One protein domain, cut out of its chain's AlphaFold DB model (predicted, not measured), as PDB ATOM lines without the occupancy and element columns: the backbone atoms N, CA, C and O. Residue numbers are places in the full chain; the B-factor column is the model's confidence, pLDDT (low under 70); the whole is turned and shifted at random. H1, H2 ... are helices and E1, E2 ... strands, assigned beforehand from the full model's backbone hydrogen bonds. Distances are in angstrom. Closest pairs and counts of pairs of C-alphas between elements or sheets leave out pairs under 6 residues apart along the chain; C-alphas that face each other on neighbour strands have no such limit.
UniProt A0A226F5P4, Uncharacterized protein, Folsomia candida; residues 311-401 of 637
ATOM      1  N   ASP A 311     -42.787 -38.233  24.116       85.75
ATOM      2  CA  ASP A 311     -42.555 -36.781  24.038       85.75
ATOM      3  C   ASP A 311     -43.646 -35.971  24.760       85.75
ATOM      4  O   ASP A 311     -43.433 -34.795  25.074       85.75
ATOM      5  N   LEU A 312     -44.799 -36.601  25.023       87.25
ATOM      6  CA  LEU A 312     -45.901 -36.066  25.831       87.25
ATOM      7  C   LEU A 312     -45.601 -36.161  27.336       87.25
ATOM      8  O   LEU A 312     -46.345 -35.616  28.150       87.25
ATOM      9  N   PHE A 313     -44.508 -36.837  27.710       87.62
ATOM     10  CA  PHE A 313     -43.998 -36.867  29.071       87.62
ATOM     11  C   PHE A 313     -43.027 -35.723  29.268       87.62
ATOM     12  O   PHE A 313     -42.022 -35.601  28.565       87.62
ATOM     13  N   LYS A 314     -43.311 -34.903  30.273       87.88
ATOM     14  CA  LYS A 314     -42.444 -33.803  30.681       87.88
ATOM     15  C   LYS A 314     -41.955 -34.043  32.092       87.88
ATOM     16  O   LYS A 314     -42.733 -34.394  32.979       87.88
ATOM     17  N   LEU A 315     -40.663 -33.836  32.314       88.12
ATOM     18  CA  LEU A 315     -40.099 -33.899  33.651       88.12
ATOM     19  C   LEU A 315     -40.308 -32.545  34.327       88.12
ATOM     20  O   LEU A 315     -39.838 -31.526  33.839       88.12
ATOM     21  N   TYR A 316     -41.000 -32.527  35.456       87.25
ATOM     22  CA  TYR A 316     -41.222 -31.338  36.262       87.25
ATOM     23  C   TYR A 316     -40.512 -31.470  37.592       87.25
ATOM     24  O   TYR A 316     -40.653 -32.458  38.302       87.25
ATOM     25  N   LYS A 317     -39.805 -30.420  37.983       86.44
ATOM     26  CA  LYS A 317     -39.395 -30.237  39.365       86.44
ATOM     27  C   LYS A 317     -40.536 -29.562  40.106       86.44
ATOM     28  O   LYS A 317     -40.888 -28.429  39.776       86.44
ATOM     29  N   VAL A 318     -41.064 -30.224  41.127       84.69
ATOM     30  CA  VAL A 318     -42.091 -29.634  41.987       84.69
ATOM     31  C   VAL A 318     -41.429 -29.037  43.223       84.69
ATOM     32  O   VAL A 318     -40.530 -29.615  43.830       84.69
ATOM     33  N   SER A 319     -41.814 -27.818  43.568       82.31
ATOM     34  CA  SER A 319     -41.363 -27.120  44.770       82.31
ATOM     35  C   SER A 319     -42.578 -26.566  45.487       82.31
ATOM     36  O   SER A 319     -43.387 -25.877  44.868       82.31
ATOM     37  N   THR A 320     -42.708 -26.852  46.778       82.56
ATOM     38  CA  THR A 320     -43.797 -26.302  47.580       82.56
ATOM     39  C   THR A 320     -43.392 -24.986  48.216       82.56
ATOM     40  O   THR A 320     -42.214 -24.713  48.486       82.56
ATOM     41  N   TYR A 321     -44.386 -24.131  48.391       79.44
ATOM     42  CA  TYR A 321     -44.232 -22.826  49.000       79.44
ATOM     43  C   TYR A 321     -45.291 -22.677  50.078       79.44
ATOM     44  O   TYR A 321     -46.408 -23.182  49.910       79.44
ATOM     45  N   PRO A 322     -44.954 -22.003  51.185       79.31
ATOM     46  CA  PRO A 322     -45.983 -21.613  52.120       79.31
ATOM     47  C   PRO A 322     -46.979 -20.676  51.416       79.31
ATOM     48  O   PRO A 322     -46.647 -20.077  50.399       79.31
ATOM     49  N   PHE A 323     -48.192 -20.558  51.936       79.81
ATOM     50  CA  PHE A 323     -49.203 -19.570  51.564       79.81
ATOM     51  C   PHE A 323     -49.957 -19.140  52.826       79.81
ATOM     52  O   PHE A 323     -50.038 -19.894  53.797       79.81
ATOM     53  N   LEU A 324     -50.483 -17.919  52.827       78.50
ATOM     54  CA  LEU A 324     -51.326 -17.426  53.908       78.50
ATOM     55  C   LEU A 324     -52.747 -17.971  53.729       78.50
ATOM     56  O   LEU A 324     -53.283 -17.962  52.627       78.50
ATOM     57  N   LEU A 325     -53.377 -18.446  54.786       79.38
ATOM     58  CA  LEU A 325     -54.800 -18.757  54.804       79.38
ATOM     59  C   LEU A 325     -55.340 -18.206  56.111       79.38
ATOM     60  O   LEU A 325     -55.023 -18.743  57.173       79.38
ATOM     61  N   GLU A 326     -56.109 -17.121  56.023       76.19
ATOM     62  CA  GLU A 326     -56.547 -16.372  57.204       76.19
ATOM     63  C   GLU A 326     -55.316 -15.955  58.047       76.19
ATOM     64  O   GLU A 326     -54.379 -15.370  57.506       76.19
ATOM     65  N   ASP A 327     -55.265 -16.313  59.334       74.62
ATOM     66  CA  ASP A 327     -54.139 -16.045  60.246       74.62
ATOM     67  C   ASP A 327     -53.126 -17.216  60.319       74.62
ATOM     68  O   ASP A 327     -52.374 -17.351  61.289       74.62
ATOM     69  N   LYS A 328     -53.111 -18.114  59.323       77.56
ATOM     70  CA  LYS A 328     -52.251 -19.310  59.312       77.56
ATOM     71  C   LYS A 328     -51.315 -19.323  58.114       77.56
ATOM     72  O   LYS A 328     -51.720 -19.083  56.982       77.56
ATOM     73  N   ILE A 329     -50.059 -19.687  58.349       79.81
ATOM     74  CA  ILE A 329     -49.123 -20.040  57.283       79.81
ATOM     75  C   ILE A 329     -49.291 -21.526  57.014       79.81
ATOM     76  O   ILE A 329     -48.916 -22.372  57.827       79.81
ATOM     77  N   CYS A 330     -49.859 -21.835  55.862       81.06
ATOM     78  CA  CYS A 330     -50.035 -23.188  55.376       81.06
ATOM     79  C   CYS A 330     -48.947 -23.533  54.370       81.06
ATOM     80  O   CYS A 330     -48.499 -22.679  53.618       81.06
ATOM     81  N   HIS A 331     -48.524 -24.785  54.309       84.31
ATOM     82  CA  HIS A 331     -47.665 -25.274  53.240       84.31
ATOM     83  C   HIS A 331     -48.068 -26.693  52.864       84.31
ATOM     84  O   HIS A 331     -48.624 -27.435  53.673       84.31
ATOM     85  N   LEU A 332     -47.807 -27.062  51.613       85.56
ATOM     86  CA  LEU A 332     -47.965 -28.438  51.173       85.56
ATOM     87  C   LEU A 332     -46.704 -29.226  51.553       85.56
ATOM     88  O   LEU A 332     -45.611 -28.928  51.061       85.56
ATOM     89  N   SER A 333     -46.863 -30.226  52.412       85.25
ATOM     90  CA  SER A 333     -45.833 -31.219  52.696       85.25
ATOM     91  C   SER A 333     -45.805 -32.239  51.563       85.25
ATOM     92  O   SER A 333     -46.821 -32.861  51.250       85.25
ATOM     93  N   LEU A 334     -44.637 -32.415  50.951       80.25
ATOM     94  CA  LEU A 334     -44.373 -33.557  50.081       80.25
ATOM     95  C   LEU A 334     -43.786 -34.678  50.935       80.25
ATOM     96  O   LEU A 334     -43.055 -34.404  51.884       80.25
ATOM     97  N   ASP A 335     -44.090 -35.932  50.596       69.94
ATOM     98  CA  ASP A 335     -43.632 -37.107  51.356       69.94
ATOM     99  C   ASP A 335     -42.094 -37.255  51.361       69.94
ATOM    100  O   ASP A 335     -41.549 -38.083  52.091       69.94
ATOM    101  N   SER A 336     -41.369 -36.444  50.583       59.75
ATOM    102  CA  SER A 336     -39.934 -36.254  50.760       59.75
ATOM    103  C   SER A 336     -39.535 -34.776  50.743       59.75
ATOM    104  O   SER A 336     -39.976 -33.970  49.923       59.75
ATOM    105  N   GLU A 337     -38.647 -34.414  51.665       51.88
ATOM    106  CA  GLU A 337     -38.219 -33.034  51.915       51.88
ATOM    107  C   GLU A 337     -37.305 -32.446  50.814       51.88
ATOM    108  O   GLU A 337     -36.834 -31.312  50.937       51.88
ATOM    109  N   LYS A 338     -37.001 -33.177  49.727       53.94
ATOM    110  CA  LYS A 338     -35.968 -32.778  48.750       53.94
ATOM    111  C   LYS A 338     -36.453 -32.813  47.299       53.94
ATOM    112  O   LYS A 338     -36.400 -33.853  46.666       53.94
ATOM    113  N   ASN A 339     -36.776 -31.628  46.754       56.19
ATOM    114  CA  ASN A 339     -36.775 -31.281  45.316       56.19
ATOM    115  C   ASN A 339     -37.132 -32.441  44.362       56.19
ATOM    116  O   ASN A 339     -36.326 -32.788  43.493       56.19
ATOM    117  N   GLU A 340     -38.315 -33.025  44.524       75.88
ATOM    118  CA  GLU A 340     -38.710 -34.186  43.734       75.88
ATOM    119  C   GLU A 340     -38.952 -33.824  42.270       75.88
ATOM    120  O   GLU A 340     -39.533 -32.782  41.933       75.88
ATOM    121  N   LEU A 341     -38.475 -34.713  41.401       86.12
ATOM    122  CA  LEU A 341     -38.811 -34.708  39.993       86.12
ATOM    123  C   LEU A 341     -40.025 -35.609  39.783       86.12
ATOM    124  O   LEU A 341     -40.133 -36.700  40.343       86.12
ATOM    125  N   PHE A 342     -40.938 -35.138  38.954       87.38
ATOM    126  CA  PHE A 342     -42.158 -35.825  38.591       87.38
ATOM    127  C   PHE A 342     -42.259 -35.906  37.077       87.38
ATOM    128  O   PHE A 342     -41.962 -34.942  36.376       87.38
ATOM    129  N   LEU A 343     -42.704 -37.043  36.570       88.88
ATOM    130  CA  LEU A 343     -43.070 -37.210  35.173       88.88
ATOM    131  C   LEU A 343     -44.542 -36.834  35.021       88.88
ATOM    132  O   LEU A 343     -45.418 -37.467  35.607       88.88
ATOM    133  N   TYR A 344     -44.809 -35.782  34.263       87.94
ATOM    134  CA  TYR A 344     -46.156 -35.369  33.907       87.94
ATOM    135  C   TYR A 344     -46.526 -35.943  32.548       87.94
ATOM    136  O   TYR A 344     -45.833 -35.686  31.567       87.94
ATOM    137  N   ASP A 345     -47.625 -36.681  32.508       87.19
ATOM    138  CA  ASP A 345     -48.227 -37.201  31.288       87.19
ATOM    139  C   ASP A 345     -49.302 -36.226  30.796       87.19
ATOM    140  O   ASP A 345     -50.350 -36.072  31.429       87.19
ATOM    141  N   GLU A 346     -49.057 -35.567  29.663       83.50
ATOM    142  CA  GLU A 346     -50.004 -34.617  29.071       83.50
ATOM    143  C   GLU A 346     -51.306 -35.271  28.582       83.50
ATOM    144  O   GLU A 346     -52.328 -34.592  28.501       83.50
ATOM    145  N   THR A 347     -51.313 -36.579  28.301       82.25
ATOM    146  CA  THR A 347     -52.509 -37.276  27.796       82.25
ATOM    147  C   THR A 347     -53.494 -37.607  28.908       82.25
ATOM    148  O   THR A 347     -54.695 -37.366  28.785       82.25
ATOM    149  N   THR A 348     -52.990 -38.138  30.020       82.75
ATOM    150  CA  THR A 348     -53.807 -38.563  31.164       82.75
ATOM    151  C   THR A 348     -53.909 -37.488  32.248       82.75
ATOM    152  O   THR A 348     -54.697 -37.616  33.196       82.75
ATOM    153  N   ASN A 349     -53.123 -36.414  32.118       82.06
ATOM    154  CA  ASN A 349     -52.891 -35.413  33.153       82.06
ATOM    155  C   ASN A 349     -52.460 -36.053  34.479       82.06
ATOM    156  O   ASN A 349     -52.876 -35.611  35.552       82.06
ATOM    157  N   ASN A 350     -51.689 -37.139  34.412       84.12
ATOM    158  CA  ASN A 350     -51.140 -37.798  35.588       84.12
ATOM    159  C   ASN A 350     -49.784 -37.202  35.944       84.12
ATOM    160  O   ASN A 350     -48.999 -36.831  35.075       84.12
ATOM    161  N   LEU A 351     -49.514 -37.140  37.247       84.25
ATOM    162  CA  LEU A 351     -48.220 -36.754  37.782       84.25
ATOM    163  C   LEU A 351     -47.631 -37.955  38.519       84.25
ATOM    164  O   LEU A 351     -48.133 -38.365  39.566       84.25
ATOM    165  N   LEU A 352     -46.593 -38.538  37.934       85.56
ATOM    166  CA  LEU A 352     -45.932 -39.741  38.420       85.56
ATOM    167  C   LEU A 352     -44.641 -39.350  39.120       85.56
ATOM    168  O   LEU A 352     -43.888 -38.511  38.621       85.56
ATOM    169  N   ARG A 353     -44.353 -39.962  40.265       83.19
ATOM    170  CA  ARG A 353     -43.062 -39.759  40.925       83.19
ATOM    171  C   ARG A 353     -41.946 -40.333  40.050       83.19
ATOM    172  O   ARG A 353     -42.057 -41.459  39.571       83.19
ATOM    173  N   SER A 354     -40.894 -39.551  39.823       83.75
ATOM    174  CA  SER A 354     -39.742 -39.976  39.031       83.75
ATOM    175  C   SER A 354     -38.604 -40.439  39.938       83.75
ATOM    176  O   SER A 354     -38.368 -39.855  40.994       83.75
ATOM    177  N   GLU A 355     -37.868 -41.459  39.502       81.00
ATOM    178  CA  GLU A 355     -36.598 -41.867  40.123       81.00
ATOM    179  C   GLU A 355     -35.409 -41.040  39.606       81.00
ATOM    180  O   GLU A 355     -34.278 -41.215  40.052       81.00
ATOM    181  N   CYS A 356     -35.655 -40.130  38.662       80.75
ATOM    182  CA  CYS A 356     -34.609 -39.367  38.005       80.75
ATOM    183  C   CYS A 356     -34.091 -38.235  38.890       80.75
ATOM    184  O   CYS A 356     -34.826 -37.600  39.650       80.75
ATOM    185  N   THR A 357     -32.804 -37.945  38.747       79.25
ATOM    186  CA  THR A 357     -32.117 -36.857  39.433       79.25
ATOM    187  C   THR A 357     -31.763 -35.738  38.455       79.25
ATOM    188  O   THR A 357     -31.722 -35.916  37.240       79.25
ATOM    189  N   LYS A 358     -31.483 -34.538  38.979       69.88
ATOM    190  CA  LYS A 358     -31.143 -33.373  38.140       69.88
ATOM    191  C   LYS A 358     -29.826 -33.523  37.373       69.88
ATOM    192  O   LYS A 358     -29.616 -32.799  36.408       69.88
ATOM    193  N   SER A 359     -28.923 -34.383  37.841       72.25
ATOM    194  CA  SER A 359     -27.635 -34.646  37.191       72.25
ATOM    195  C   SER A 359     -27.735 -35.661  36.058       72.25
ATOM    196  O   SER A 359     -26.775 -35.818  35.301       72.25
ATOM    197  N   ASP A 360     -28.864 -36.357  35.942       80.69
ATOM    198  CA  ASP A 360     -28.977 -37.464  35.011       80.69
ATOM    199  C   ASP A 360     -29.129 -36.960  33.578       80.69
ATOM    200  O   ASP A 360     -29.931 -36.079  33.269       80.69
ATOM    201  N   LYS A 361     -28.343 -37.550  32.676       86.69
ATOM    202  CA  LYS A 361     -28.470 -37.341  31.226       86.69
ATOM    203  C   LYS A 361     -29.515 -38.263  30.593       86.69
ATOM    204  O   LYS A 361     -29.968 -38.008  29.480       86.69
ATOM    205  N   LEU A 362     -29.864 -39.344  31.284       89.69
ATOM    206  CA  LEU A 362     -30.788 -40.389  30.856       89.69
ATOM    207  C   LEU A 362     -31.730 -40.672  32.023       89.69
ATOM    208  O   LEU A 362     -31.272 -40.772  33.155       89.69
ATOM    209  N   CYS A 363     -33.021 -40.801  31.756       89.81
ATOM    210  CA  CYS A 363     -34.033 -40.973  32.790       89.81
ATOM    211  C   CYS A 363     -34.969 -42.114  32.406       89.81
ATOM    212  O   CYS A 363     -35.645 -42.050  31.378       89.81
ATOM    213  N   GLN A 364     -34.979 -43.165  33.223       88.38
ATOM    214  CA  GLN A 364     -35.832 -44.320  32.991       88.38
ATOM    215  C   GLN A 364     -37.273 -44.018  33.421       88.38
ATOM    216  O   GLN A 364     -37.521 -43.538  34.527       88.38
ATOM    217  N   VAL A 365     -38.226 -44.349  32.561       86.62
ATOM    218  CA  VAL A 365     -39.664 -44.293  32.801       86.62
ATOM    219  C   VAL A 365     -40.145 -45.731  32.950       86.62
ATOM    220  O   VAL A 365     -40.145 -46.494  31.988       86.62
ATOM    221  N   LYS A 366     -40.504 -46.131  34.173       77.62
ATOM    222  CA  LYS A 366     -41.083 -47.458  34.435       77.62
ATOM    223  C   LYS A 366     -42.519 -47.513  33.907       77.62
ATOM    224  O   LYS A 366     -43.214 -46.497  33.902       77.62
ATOM    225  N   GLU A 367     -42.960 -48.695  33.479       66.81
ATOM    226  CA  GLU A 367     -44.349 -48.909  33.062       66.81
ATOM    227  C   GLU A 367     -45.328 -48.539  34.191       66.81
ATOM    228  O   GLU A 367     -45.071 -48.774  35.378       66.81
ATOM    229  N   PHE A 368     -46.453 -47.935  33.800       61.19
ATOM    230  CA  PHE A 368     -47.385 -47.249  34.700       61.19
ATOM    231  C   PHE A 368     -47.928 -48.100  35.845       61.19
ATOM    232  O   PHE A 368     -48.269 -47.547  36.890       61.19
ATOM    233  N   GLU A 369     -48.015 -49.420  35.657       55.41
ATOM    234  CA  GLU A 369     -48.610 -50.343  36.630       55.41
ATOM    235  C   GLU A 369     -47.922 -50.275  38.000       55.41
ATOM    236  O   GLU A 369     -48.571 -50.481  39.023       55.41
ATOM    237  N   ASN A 370     -46.642 -49.889  38.033       54.00
ATOM    238  CA  ASN A 370     -45.850 -49.811  39.261       54.00
ATOM    239  C   ASN A 370     -45.560 -48.376  39.733       54.00
ATOM    240  O   ASN A 370     -44.938 -48.187  40.780       54.00
ATOM    241  N   THR A 371     -45.984 -47.349  38.990       65.00
ATOM    242  CA  THR A 371     -45.691 -45.951  39.346       65.00
ATOM    243  C   THR A 371     -46.809 -45.330  40.177       65.00
ATOM    244  O   THR A 371     -47.956 -45.225  39.743       65.00
ATOM    245  N   VAL A 372     -46.467 -44.870  41.382       71.75
ATOM    246  CA  VAL A 372     -47.416 -44.203  42.279       71.75
ATOM    247  C   VAL A 372     -47.722 -42.805  41.739       71.75
ATOM    248  O   VAL A 372     -46.848 -41.937  41.677       71.75
ATOM    249  N   THR A 373     -48.977 -42.595  41.340       81.00
ATOM    250  CA  THR A 373     -49.488 -41.268  40.974       81.00
ATOM    251  C   THR A 373     -49.654 -40.422  42.230       81.00
ATOM    252  O   THR A 373     -50.301 -40.847  43.190       81.00
ATOM    253  N   ASP A 374     -49.135 -39.196  42.211       85.44
ATOM    254  CA  ASP A 374     -49.411 -38.231  43.271       85.44
ATOM    255  C   ASP A 374     -50.766 -37.556  43.020       85.44
ATOM    256  O   ASP A 374     -50.876 -36.537  42.332       85.44
ATOM    257  N   PHE A 375     -51.832 -38.159  43.554       86.25
ATOM    258  CA  PHE A 375     -53.200 -37.666  43.371       86.25
ATOM    259  C   PHE A 375     -53.420 -36.264  43.943       86.25
ATOM    260  O   PHE A 375     -54.261 -35.526  43.428       86.25
ATOM    261  N   CYS A 376     -52.666 -35.883  44.976       86.62
ATOM    262  CA  CYS A 376     -52.763 -34.555  45.558       86.62
ATOM    263  C   CYS A 376     -52.193 -33.495  44.606       86.62
ATOM    264  O   CYS A 376     -52.904 -32.577  44.198       86.62
ATOM    265  N   LEU A 377     -50.932 -33.642  44.196       85.69
ATOM    266  CA  LEU A 377     -50.293 -32.706  43.274       85.69
ATOM    267  C   LEU A 377     -51.014 -32.658  41.929       85.69
ATOM    268  O   LEU A 377     -51.198 -31.578  41.369       85.69
ATOM    269  N   ARG A 378     -51.490 -33.808  41.440       86.62
ATOM    270  CA  ARG A 378     -52.347 -33.873  40.255       86.62
ATOM    271  C   ARG A 378     -53.582 -32.985  40.408       86.62
ATOM    272  O   ARG A 378     -53.840 -32.163  39.532       86.62
ATOM    273  N   ALA A 379     -54.319 -33.115  41.510       84.50
ATOM    274  CA  ALA A 379     -55.506 -32.300  41.761       84.50
ATOM    275  C   ALA A 379     -55.175 -30.802  41.868       84.50
ATOM    276  O   ALA A 379     -55.874 -29.970  41.291       84.50
ATOM    277  N   ILE A 380     -54.065 -30.462  42.532       83.31
ATOM    278  CA  ILE A 380     -53.568 -29.087  42.648       83.31
ATOM    279  C   ILE A 380     -53.261 -28.498  41.263       83.31
ATOM    280  O   ILE A 380     -53.705 -27.388  40.963       83.31
ATOM    281  N   PHE A 381     -52.542 -29.212  40.392       80.44
ATOM    282  CA  PHE A 381     -52.199 -28.707  39.056       80.44
ATOM    283  C   PHE A 381     -53.385 -28.675  38.090       80.44
ATOM    284  O   PHE A 381     -53.434 -27.790  37.237       80.44
ATOM    285  N   LEU A 382     -54.356 -29.580  38.246       83.00
ATOM    286  CA  LEU A 382     -55.604 -29.564  37.475       83.00
ATOM    287  C   LEU A 382     -56.634 -28.555  37.995       83.00
ATOM    288  O   LEU A 382     -57.679 -28.387  37.374       83.00
ATOM    289  N   LYS A 383     -56.340 -27.870  39.107       79.50
ATOM    290  CA  LYS A 383     -57.269 -26.963  39.797       79.50
ATOM    291  C   LYS A 383     -58.588 -27.645  40.194       79.50
ATOM    292  O   LYS A 383     -59.620 -26.987  40.296       79.50
ATOM    293  N   ASP A 384     -58.554 -28.952  40.450       83.00
ATOM    294  CA  ASP A 384     -59.715 -29.720  40.899       83.00
ATOM    295  C   ASP A 384     -59.880 -29.556  42.415       83.00
ATOM    296  O   ASP A 384     -59.158 -30.158  43.215       83.00
ATOM    297  N   HIS A 385     -60.830 -28.705  42.808       77.50
ATOM    298  CA  HIS A 385     -61.150 -28.408  44.207       77.50
ATOM    299  C   HIS A 385     -61.524 -29.667  44.995       77.50
ATOM    300  O   HIS A 385     -60.949 -29.925  46.058       77.50
ATOM    301  N   LEU A 386     -62.447 -30.473  44.462       82.38
ATOM    302  CA  LEU A 386     -63.001 -31.635  45.155       82.38
ATOM    303  C   LEU A 386     -61.934 -32.713  45.342       82.38
ATOM    304  O   LEU A 386     -61.790 -33.267  46.437       82.38
ATOM    305  N   ALA A 387     -61.147 -32.980  44.298       84.56
ATOM    306  CA  ALA A 387     -60.039 -33.919  44.381       84.56
ATOM    307  C   ALA A 387     -58.926 -33.402  45.302       84.56
ATOM    308  O   ALA A 387     -58.399 -34.176  46.098       84.56
ATOM    309  N   SER A 388     -58.602 -32.104  45.264       82.69
ATOM    310  CA  SER A 388     -57.590 -31.510  46.148       82.69
ATOM    311  C   SER A 388     -58.008 -31.673  47.606       82.69
ATOM    312  O   SER A 388     -57.243 -32.204  48.408       82.69
ATOM    313  N   LYS A 389     -59.260 -31.347  47.945       81.50
ATOM    314  CA  LYS A 389     -59.798 -31.537  49.298       81.50
ATOM    315  C   LYS A 389     -59.719 -33.002  49.748       81.50
ATOM    316  O   LYS A 389     -59.360 -33.272  50.892       81.50
ATOM    317  N   LYS A 390     -60.023 -33.944  48.848       85.94
ATOM    318  CA  LYS A 390     -60.000 -35.388  49.124       85.94
ATOM    319  C   LYS A 390     -58.584 -35.944  49.320       85.94
ATOM    320  O   LYS A 390     -58.374 -36.726  50.240       85.94
ATOM    321  N   TYR A 391     -57.635 -35.583  48.454       87.06
ATOM    322  CA  TYR A 391     -56.312 -36.219  48.394       87.06
ATOM    323  C   TYR A 391     -55.202 -35.423  49.092       87.06
ATOM    324  O   TYR A 391     -54.218 -36.012  49.527       87.06
ATOM    325  N   CYS A 392     -55.342 -34.103  49.223       84.88
ATOM    326  CA  CYS A 392     -54.333 -33.241  49.843       84.88
ATOM    327  C   CYS A 392     -54.625 -32.874  51.296       84.88
ATOM    328  O   CYS A 392     -53.760 -32.281  51.937       84.88
ATOM    329  N   GLY A 393     -55.814 -33.185  51.821       80.94
ATOM    330  CA  GLY A 393     -56.274 -32.678  53.119       80.94
ATOM    331  C   GLY A 393     -55.278 -32.884  54.267       80.94
ATOM    332  O   GLY A 393     -55.071 -31.974  55.057       80.94
ATOM    333  N   GLN A 394     -54.602 -34.037  54.316       82.44
ATOM    334  CA  GLN A 394     -53.606 -34.356  55.352       82.44
ATOM    335  C   GLN A 394     -52.191 -33.837  55.047       82.44
ATOM    336  O   GLN A 394     -51.335 -33.822  55.927       82.44
ATOM    337  N   ARG A 395     -51.928 -33.427  53.802       86.56
ATOM    338  CA  ARG A 395     -50.617 -32.933  53.355       86.56
ATOM    339  C   ARG A 395     -50.469 -31.426  53.511       86.56
ATOM    340  O   ARG A 395     -49.347 -30.929  53.528       86.56
ATOM    341  N   PHE A 396     -51.571 -30.690  53.630       84.75
ATOM    342  CA  PHE A 396     -51.518 -29.278  53.988       84.75
ATOM    343  C   PHE A 396     -51.294 -29.125  55.489       84.75
ATOM    344  O   PHE A 396     -52.137 -29.495  56.300       84.75
ATOM    345  N   GLN A 397     -50.150 -28.553  55.850       85.75
ATOM    346  CA  GLN A 397     -49.783 -28.271  57.230       85.75
ATOM    347  C   GLN A 397     -49.845 -26.767  57.464       85.75
ATOM    348  O   GLN A 397     -49.125 -26.003  56.820       85.75
ATOM    349  N   CYS A 398     -50.710 -26.347  58.384       82.75
ATOM    350  CA  CYS A 398     -50.933 -24.945  58.720       82.75
ATOM    351  C   CYS A 398     -50.457 -24.649  60.139       82.75
ATOM    352  O   CYS A 398     -50.784 -25.379  61.071       82.75
ATOM    353  N   SER A 399     -49.695 -23.571  60.299       82.50
ATOM    354  CA  SER A 399     -49.226 -23.057  61.588       82.50
ATOM    355  C   SER A 399     -49.776 -21.655  61.806       82.50
ATOM    356  O   SER A 399     -49.783 -20.846  60.882       82.50
ATOM    357  N   GLU A 400     -50.250 -21.362  63.012       77.31
ATOM    358  CA  GLU A 400     -50.816 -20.051  63.331       77.31
ATOM    359  C   GLU A 400     -49.726 -18.980  63.420       77.31
ATOM    360  O   GLU A 400     -48.626 -19.218  63.927       77.31
ATOM    361  N   ILE A 401     -50.040 -17.787  62.923       70.44
ATOM    362  CA  ILE A 401     -49.204 -16.601  63.076       70.44
ATOM    363  C   ILE A 401     -49.513 -16.049  64.469       70.44
ATOM    364  O   ILE A 401     -50.592 -15.513  64.709       70.44
TER     365      ILE A 401
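What this domain is: This is residues 311 to 401 of the 637 residues of an uncharacterized protein of Folsomia candida (UniProt A0A226F5P4). Two small, strongly twisted three-stranded sheets, the second only just so, sit one after the other along an elongated body, E2 - E3 - E7 at one end and E1 - E4 - E5 nearer the middle; strand E1 leaves the one sheet and runs on into E2 of the other, while H1 packs on E5 and H2 packs on H1. Strand E6 lies far out beyond the first sheet. The printed part has 91 residues, in the order E1 E2 E3 E4 E5 E6 H1 H2 E7, of mixed class. The sheets, E1 - E4 - E5 and E2 - E3 - E7, are antiparallel. It is only just compact, close to loose, with a radius of gyration of the C-alphas of 14.4 A, and spans 44 by 29 by 20 A.

How they stand to each other: E1, residues 313 to 320, runs on at 64 degrees into E2, residues 322 to 325. E2 forms a hairpin with E3, residues 328 to 332, with N 323 and O 330 2.7 A apart. E4, residues 341 to 345, is antiparallel to E1, with N 316 and O 342 2.8 A apart. E4 and E5, residues 350 to 353, form a hairpin, with N 343 and O 352 2.8 A apart. E6, residues 362 to 364, pairs with no named strand. H1, residues 375 to 381, is on the sheet E1 E4 E5; the closest C-alphas of E5 and H1, Leu 351 and Arg 378, are 5.6 A apart. H2, residues 385 to 392, touches H1 at a steep tilt of 45 degrees, opposite ways; their closest C-alphas, Cys 376 and Cys 392, are 4.7 A apart. In both helices every O i to N i+4 pair is within hydrogen-bond range. E7, residues 396 to 400, is antiparallel to E3, with N 329 and O 399 2.8 A apart.

Where its parts are: E1 is 21.3 A long, from C-alpha 313 at (-43.998, -36.867, 29.071). E4 and E7 are each 13.1 A long, and E3 13.0 A. E7 ends with C-alpha 400 at (-50.816, -20.051, 63.331).

The domain as a whole: The farthest C-alphas, Asp 327 and Leu 362, are 44.7 A apart. The printed part has no cut, and no link is long. Confidence is under 70 at residues 335 to 339, 358 and 367 to 371.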